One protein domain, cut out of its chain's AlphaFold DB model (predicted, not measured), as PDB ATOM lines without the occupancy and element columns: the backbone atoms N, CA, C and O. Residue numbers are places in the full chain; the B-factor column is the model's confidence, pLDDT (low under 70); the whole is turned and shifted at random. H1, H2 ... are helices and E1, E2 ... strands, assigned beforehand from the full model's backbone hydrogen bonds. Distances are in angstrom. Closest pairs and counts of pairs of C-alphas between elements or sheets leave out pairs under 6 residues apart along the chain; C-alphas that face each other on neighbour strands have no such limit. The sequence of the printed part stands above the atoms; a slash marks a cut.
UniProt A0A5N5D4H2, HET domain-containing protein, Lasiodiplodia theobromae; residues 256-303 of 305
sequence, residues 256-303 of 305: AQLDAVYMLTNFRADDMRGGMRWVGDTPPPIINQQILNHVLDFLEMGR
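What this domain is: This is residues 256 to 303 of the 305 residues of the protein "HET domain-containing protein" of Lasiodiplodia theobromae (UniProt A0A5N5D4H2). A small two-stranded hairpin, E1 and E2, stands at one end of the model, and two helices packed steeply on each other, H1 and H2, make the other end; H1 leads straight into E1, and residues 279 to 288 arch back from E2 to H2. The hairpin has little packed on it: E1 is apart from H2, and H1 and E2 share 1 pair of C-alphas within 8 A. The printed part has 48 residues with two named helices and two named strands, in the order H1, E1, E2, H2; the sheet, E1 - E2, is antiparallel and the class is mixed, helices and strands. The whole is compact, with a radius of gyration of the C-alphas of 11.0 A, and spans 27 by 26 by 16 A.

Where its parts are: Start at the sheet: E1 is residues 267 to 270, and you find its first C-alpha, that of Phe 267, at (124.597, 160.718, 71.248). Its partner E2 is residues 275 to 278. Go back from E1 to H1, residues 256 to 266, which begins with C-alpha 256 at (132.086, 149.770, 80.376) and measures 15.1 A from first to last C-alpha. Then look past E2 for H2, residues 289 to 301, 18.2 A long, which ends with C-alpha 301 at (131.199, 145.185, 64.273).

How they stand to each other: Look first at E1 and E2, a hairpin of antiparallel neighbours whose directions stand at 137 degrees. The C-alphas of Phe 267 and Trp 278 face each other at 4.6 A. Across the pair, N 268 and O 277 are 2.9 A apart and N 270 and O 275 are 2.8 A apart, both within hydrogen-bond range. The closest C-alphas of H1 and E2 are those of Asn 266 and Trp 278, 5.7 A apart. Farther out, H1 and H2 touch, and H2 does so with residues 290 to 295 alone. Their closest C-alphas are those of Ala 260 and Val 295, 5.2 A apart. The two helices run the same way at a steep tilt of 67 degrees. E1 and H2 are apart. In H1 and H2, every O i to N i+4 pair is within hydrogen-bond range.

The domain as a whole: The two C-alphas farthest apart are those of Ala 256 and Met 272, at 29.8 A. The printed part has no cut. The links from H1 to E1 and from E1 to E2 are tight, with 0 and 4 residues between the elements, and the link from E2 to H2 is short, with 10. The mean pLDDT of the printed part is 73.7; look for values under 70 at residues 271 to 275 and 298 to 303.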
ATOM      1  N   ALA A 256     131.563 148.892  81.422       81.56
ATOM      2  CA  ALA A 256     132.086 149.770  80.376       81.56
ATOM      3  C   ALA A 256     131.452 149.508  78.995       81.56
ATOM      4  O   ALA A 256     131.304 150.436  78.201       81.56
ATOM      5  N   GLN A 257     131.040 148.269  78.710       80.25
ATOM      6  CA  GLN A 257     130.336 147.922  77.475       80.25
ATOM      7  C   GLN A 257     128.887 148.435  77.499       80.25
ATOM      8  O   GLN A 257     128.409 148.955  76.492       80.25
ATOM      9  N   LEU A 258     128.196 148.352  78.646       81.06
ATOM     10  CA  LEU A 258     126.865 148.956  78.812       81.06
ATOM     11  C   LEU A 258     126.929 150.476  78.689       81.06
ATOM     12  O   LEU A 258     126.101 151.065  77.997       81.06
ATOM     13  N   ASP A 259     127.928 151.099  79.309       82.75
ATOM     14  CA  ASP A 259     128.138 152.544  79.239       82.75
ATOM     15  C   ASP A 259     128.416 152.984  77.792       82.75
ATOM     16  O   ASP A 259     127.882 153.998  77.344       82.75
ATOM     17  N   ALA A 260     129.167 152.189  77.020       81.44
ATOM     18  CA  ALA A 260     129.398 152.421  75.593       81.44
ATOM     19  C   ALA A 260     128.102 152.354  74.763       81.44
ATOM     20  O   ALA A 260     127.842 153.240  73.945       81.44
ATOM     21  N   VAL A 261     127.248 151.350  74.994       80.62
ATOM     22  CA  VAL A 261     125.933 151.244  74.329       80.62
ATOM     23  C   VAL A 261     125.013 152.397  74.743       80.62
ATOM     24  O   VAL A 261     124.343 153.007  73.904       80.62
ATOM     25  N   TYR A 262     125.003 152.746  76.031       82.12
ATOM     26  CA  TYR A 262     124.260 153.890  76.551       82.12
ATOM     27  C   TYR A 262     124.724 155.196  75.895       82.12
ATOM     28  O   TYR A 262     123.903 156.030  75.518       82.12
ATOM     29  N   MET A 263     126.027 155.352  75.661       80.81
ATOM     30  CA  MET A 263     126.552 156.482  74.905       80.81
ATOM     31  C   MET A 263     126.067 156.483  73.455       80.81
ATOM     32  O   MET A 263     125.497 157.477  73.012       80.81
ATOM     33  N   LEU A 264     126.233 155.380  72.724       78.69
ATOM     34  CA  LEU A 264     125.825 155.282  71.315       78.69
ATOM     35  C   LEU A 264     124.335 155.585  71.097       78.69
ATOM     36  O   LEU A 264     123.959 156.166  70.082       78.69
ATOM     37  N   THR A 265     123.484 155.223  72.054       78.62
ATOM     38  CA  THR A 265     122.035 155.462  71.974       78.62
ATOM     39  C   THR A 265     121.633 156.903  72.302       78.62
ATOM     40  O   THR A 265     120.626 157.384  71.776       78.62
ATOM     41  N   ASN A 266     122.423 157.609  73.119       82.94
ATOM     42  CA  ASN A 266     122.123 158.959  73.608       82.94
ATOM     43  C   ASN A 266     122.979 160.065  72.973       82.94
ATOM     44  O   ASN A 266     122.759 161.239  73.264       82.94
ATOM     45  N   PHE A 267     123.923 159.737  72.094       78.94
ATOM     46  CA  PHE A 267     124.597 160.718  71.248       78.94
ATOM     47  C   PHE A 267     123.930 160.787  69.867       78.94
ATOM     48  O   PHE A 267     123.712 159.782  69.195       78.94
ATOM     49  N   ARG A 268     123.591 162.002  69.427       76.56
ATOM     50  CA  ARG A 268     123.056 162.293  68.088       76.56
ATOM     51  C   ARG A 268     124.031 163.171  67.320       76.56
ATOM     52  O   ARG A 268     124.707 164.003  67.921       76.56
ATOM     53  N   ALA A 269     124.091 163.008  66.002       71.25
ATOM     54  CA  ALA A 269     124.799 163.959  65.155       71.25
ATOM     55  C   ALA A 269     124.124 165.337  65.269       71.25
ATOM     56  O   ALA A 269     122.902 165.447  65.182       71.25
ATOM     57  N   ASP A 270     124.914 166.377  65.527       71.50
ATOM     58  CA  ASP A 270     124.487 167.766  65.420       71.50
ATOM     59  C   ASP A 270     124.752 168.229  63.985       71.50
ATOM     60  O   ASP A 270     125.877 168.609  63.630       71.50
ATOM     61  N   ASP A 271     123.698 168.179  63.170       61.69
ATOM     62  CA  ASP A 271     123.718 168.503  61.739       61.69
ATOM     63  C   ASP A 271     124.281 169.903  61.442       61.69
ATOM     64  O   ASP A 271     124.740 170.162  60.331       61.69
ATOM     65  N   MET A 272     124.295 170.819  62.420       59.81
ATOM     66  CA  MET A 272     124.777 172.186  62.208       59.81
ATOM     67  C   MET A 272     126.262 172.403  62.515       59.81
ATOM     68  O   MET A 272     126.812 173.425  62.105       59.81
ATOM     69  N   ARG A 273     126.930 171.503  63.249       56.12
ATOM     70  CA  ARG A 273     128.335 171.711  63.673       56.12
ATOM     71  C   ARG A 273     129.251 170.511  63.468       56.12
ATOM     72  O   ARG A 273     130.426 170.604  63.816       56.12
ATOM     73  N   GLY A 274     128.739 169.392  62.952       60.31
ATOM     74  CA  GLY A 274     129.518 168.156  62.819       60.31
ATOM     75  C   GLY A 274     129.978 167.580  64.165       60.31
ATOM     76  O   GLY A 274     130.899 166.768  64.206       60.31
ATOM     77  N   GLY A 275     129.371 168.025  65.270       65.94
ATOM     78  CA  GLY A 275     129.630 167.527  66.619       65.94
ATOM     79  C   GLY A 275     128.624 166.449  67.013       65.94
ATOM     80  O   GLY A 275     127.555 166.346  66.420       65.94
ATOM     81  N   MET A 276     128.935 165.652  68.032       70.88
ATOM     82  CA  MET A 276     127.938 164.789  68.666       70.88
ATOM     83  C   MET A 276     127.283 165.538  69.826       70.88
ATOM     84  O   MET A 276     127.967 166.121  70.668       70.88
ATOM     85  N   ARG A 277     125.953 165.509  69.889       81.00
ATOM     86  CA  ARG A 277     125.156 166.089  70.967       81.00
ATOM     87  C   ARG A 277     124.595 164.986  71.854       81.00
ATOM     88  O   ARG A 277     123.939 164.071  71.365       81.00
ATOM     89  N   TRP A 278     124.797 165.128  73.157       80.88
ATOM     90  CA  TRP A 278     124.126 164.309  74.160       80.88
ATOM     91  C   TRP A 278     122.637 164.674  74.257       80.88
ATOM     92  O   TRP A 278     122.292 165.855  74.362       80.88
ATOM     93  N   VAL A 279     121.768 163.666  74.224       83.81
ATOM     94  CA  VAL A 279     120.306 163.801  74.350       83.81
ATOM     95  C   VAL A 279     119.716 162.983  75.503       83.81
ATOM     96  O   VAL A 279     118.499 162.926  75.625       83.81
ATOM     97  N   GLY A 280     120.550 162.358  76.337       76.75
ATOM     98  CA  GLY A 280     120.082 161.581  77.485       76.75
ATOM     99  C   GLY A 280     119.580 162.457  78.637       76.75
ATOM    100  O   GLY A 280     120.050 163.580  78.832       76.75
ATOM    101  N   ASP A 281     118.668 161.909  79.442       79.50
ATOM    102  CA  ASP A 281     118.055 162.587  80.600       79.50
ATOM    103  C   ASP A 281     119.012 162.770  81.795       79.50
ATOM    104  O   ASP A 281     118.699 163.466  82.762       79.50
ATOM    105  N   THR A 282     120.187 162.142  81.746       78.88
ATOM    106  CA  THR A 282     121.245 162.240  82.761       78.88
ATOM    107  C   THR A 282     122.476 162.944  82.187       78.88
ATOM    108  O   THR A 282     122.578 163.069  80.970       78.88
ATOM    109  N   PRO A 283     123.422 163.442  83.003       78.06
ATOM    110  CA  PRO A 283     124.695 163.934  82.483       78.06
ATOM    111  C   PRO A 283     125.427 162.840  81.686       78.06
ATOM    112  O   PRO A 283     125.349 161.672  82.073       78.06
ATOM    113  N   PRO A 284     126.163 163.187  80.613       71.62
ATOM    114  CA  PRO A 284     126.922 162.199  79.860       71.62
ATOM    115  C   PRO A 284     127.915 161.479  80.786       71.62
ATOM    116  O   PRO A 284     128.559 162.138  81.613       71.62
ATOM    117  N   PRO A 285     128.058 160.146  80.665       72.81
ATOM    118  CA  PRO A 285     129.017 159.396  81.461       72.81
ATOM    119  C   PRO A 285     130.443 159.890  81.193       72.81
ATOM    120  O   PRO A 285     130.755 160.416  80.120       72.81
ATOM    121  N   ILE A 286     131.324 159.724  82.183       78.62
ATOM    122  CA  ILE A 286     132.735 160.089  82.038       78.62
ATOM    123  C   ILE A 286     133.352 159.168  80.987       78.62
ATOM    124  O   ILE A 286     133.545 157.977  81.220       78.62
ATOM    125  N   ILE A 287     133.681 159.743  79.832       73.75
ATOM    126  CA  ILE A 287     134.304 159.021  78.729       73.75
ATOM    127  C   ILE A 287     135.749 158.722  79.120       73.75
ATOM    128  O   ILE A 287     136.580 159.626  79.216       73.75
ATOM    129  N   ASN A 288     136.048 157.448  79.342       80.56
ATOM    130  CA  ASN A 288     137.412 156.961  79.482       80.56
ATOM    131  C   ASN A 288     137.822 156.161  78.233       80.56
ATOM    132  O   ASN A 288     136.997 155.843  77.373       80.56
ATOM    133  N   GLN A 289     139.113 155.842  78.127       79.25
ATOM    134  CA  GLN A 289     139.655 155.145  76.958       79.25
ATOM    135  C   GLN A 289     139.015 153.763  76.739       79.25
ATOM    136  O   GLN A 289     138.847 153.349  75.599       79.25
ATOM    137  N   GLN A 290     138.634 153.066  77.811       80.19
ATOM    138  CA  GLN A 290     138.023 151.737  77.735       80.19
ATOM    139  C   GLN A 290     136.620 151.801  77.116       80.19
ATOM    140  O   GLN A 290     136.317 151.039  76.203       80.19
ATOM    141  N   ILE A 291     135.800 152.768  77.537       77.19
ATOM    142  CA  ILE A 291     134.477 153.016  76.950       77.19
ATOM    143  C   ILE A 291     134.614 153.418  75.476       77.19
ATOM    144  O   ILE A 291     133.880 152.911  74.634       77.19
ATOM    145  N   LEU A 292     135.580 154.283  75.143       74.00
ATOM    146  CA  LEU A 292     135.811 154.706  73.759       74.00
ATOM    147  C   LEU A 292     136.214 153.532  72.855       74.00
ATOM    148  O   LEU A 292     135.704 153.426  71.745       74.00
ATOM    149  N   ASN A 293     137.089 152.646  73.337       79.88
ATOM    150  CA  ASN A 293     137.479 151.446  72.600       79.88
ATOM    151  C   ASN A 293     136.259 150.550  72.340       79.88
ATOM    152  O   ASN A 293     136.026 150.185  71.197       79.88
ATOM    153  N   HIS A 294     135.409 150.306  73.344       79.25
ATOM    154  CA  HIS A 294     134.183 149.531  73.135       79.25
ATOM    155  C   HIS A 294     133.206 150.197  72.162       79.25
ATOM    156  O   HIS A 294     132.601 149.508  71.348       79.25
ATOM    157  N   VAL A 295     133.053 151.526  72.203       70.25
ATOM    158  CA  VAL A 295     132.240 152.259  71.216       70.25
ATOM    159  C   VAL A 295     132.764 152.023  69.797       70.25
ATOM    160  O   VAL A 295     131.968 151.786  68.889       70.25
ATOM    161  N   LEU A 296     134.083 152.075  69.598       71.38
ATOM    162  CA  LEU A 296     134.703 151.810  68.300       71.38
ATOM    163  C   LEU A 296     134.513 150.350  67.875       71.38
ATOM    164  O   LEU A 296     134.083 150.125  66.748       71.38
ATOM    165  N   ASP A 297     134.715 149.394  68.781       73.81
ATOM    166  CA  ASP A 297     134.489 147.970  68.518       73.81
ATOM    167  C   ASP A 297     133.034 147.711  68.088       73.81
ATOM    168  O   ASP A 297     132.790 147.034  67.091       73.81
ATOM    169  N   PHE A 298     132.049 148.308  68.775       69.50
ATOM    170  CA  PHE A 298     130.635 148.206  68.396       69.50
ATOM    171  C   PHE A 298     130.359 148.788  67.000       69.50
ATOM    172  O   PHE A 298     129.572 148.224  66.237       69.50
ATOM    173  N   LEU A 299     130.997 149.909  66.647       64.88
ATOM    174  CA  LEU A 299     130.844 150.533  65.331       64.88
ATOM    175  C   LEU A 299     131.543 149.736  64.217       64.88
ATOM    176  O   LEU A 299     131.030 149.692  63.102       64.88
ATOM    177  N   GLU A 300     132.686 149.107  64.495       63.75
ATOM    178  CA  GLU A 300     133.404 148.243  63.548       63.75
ATOM    179  C   GLU A 300     132.691 146.903  63.335       63.75
ATOM    180  O   GLU A 300     132.575 146.445  62.193       63.75
ATOM    181  N   MET A 301     132.108 146.328  64.394       58.28
ATOM    182  CA  MET A 301     131.199 145.185  64.273       58.28
ATOM    183  C   MET A 301     130.016 145.526  63.363       58.28
ATOM    184  O   MET A 301     129.667 144.724  62.509       58.28
ATOM    185  N   GLY A 302     129.453 146.734  63.460       51.38
ATOM    186  CA  GLY A 302     128.372 147.185  62.576       51.38
ATOM    187  C   GLY A 302     128.770 147.441  61.114       51.38
ATOM    188  O   GLY A 302     127.882 147.567  60.277       51.38
ATOM    189  N   ARG A 303     130.071 147.538  60.790       42.72
ATOM    190  CA  ARG A 303     130.585 147.771  59.419       42.72
ATOM    191  C   ARG A 303     131.043 146.509  58.696       42.72
ATOM    192  O   ARG A 303     131.284 146.568  57.495       42.72
TER     193      ARG A 303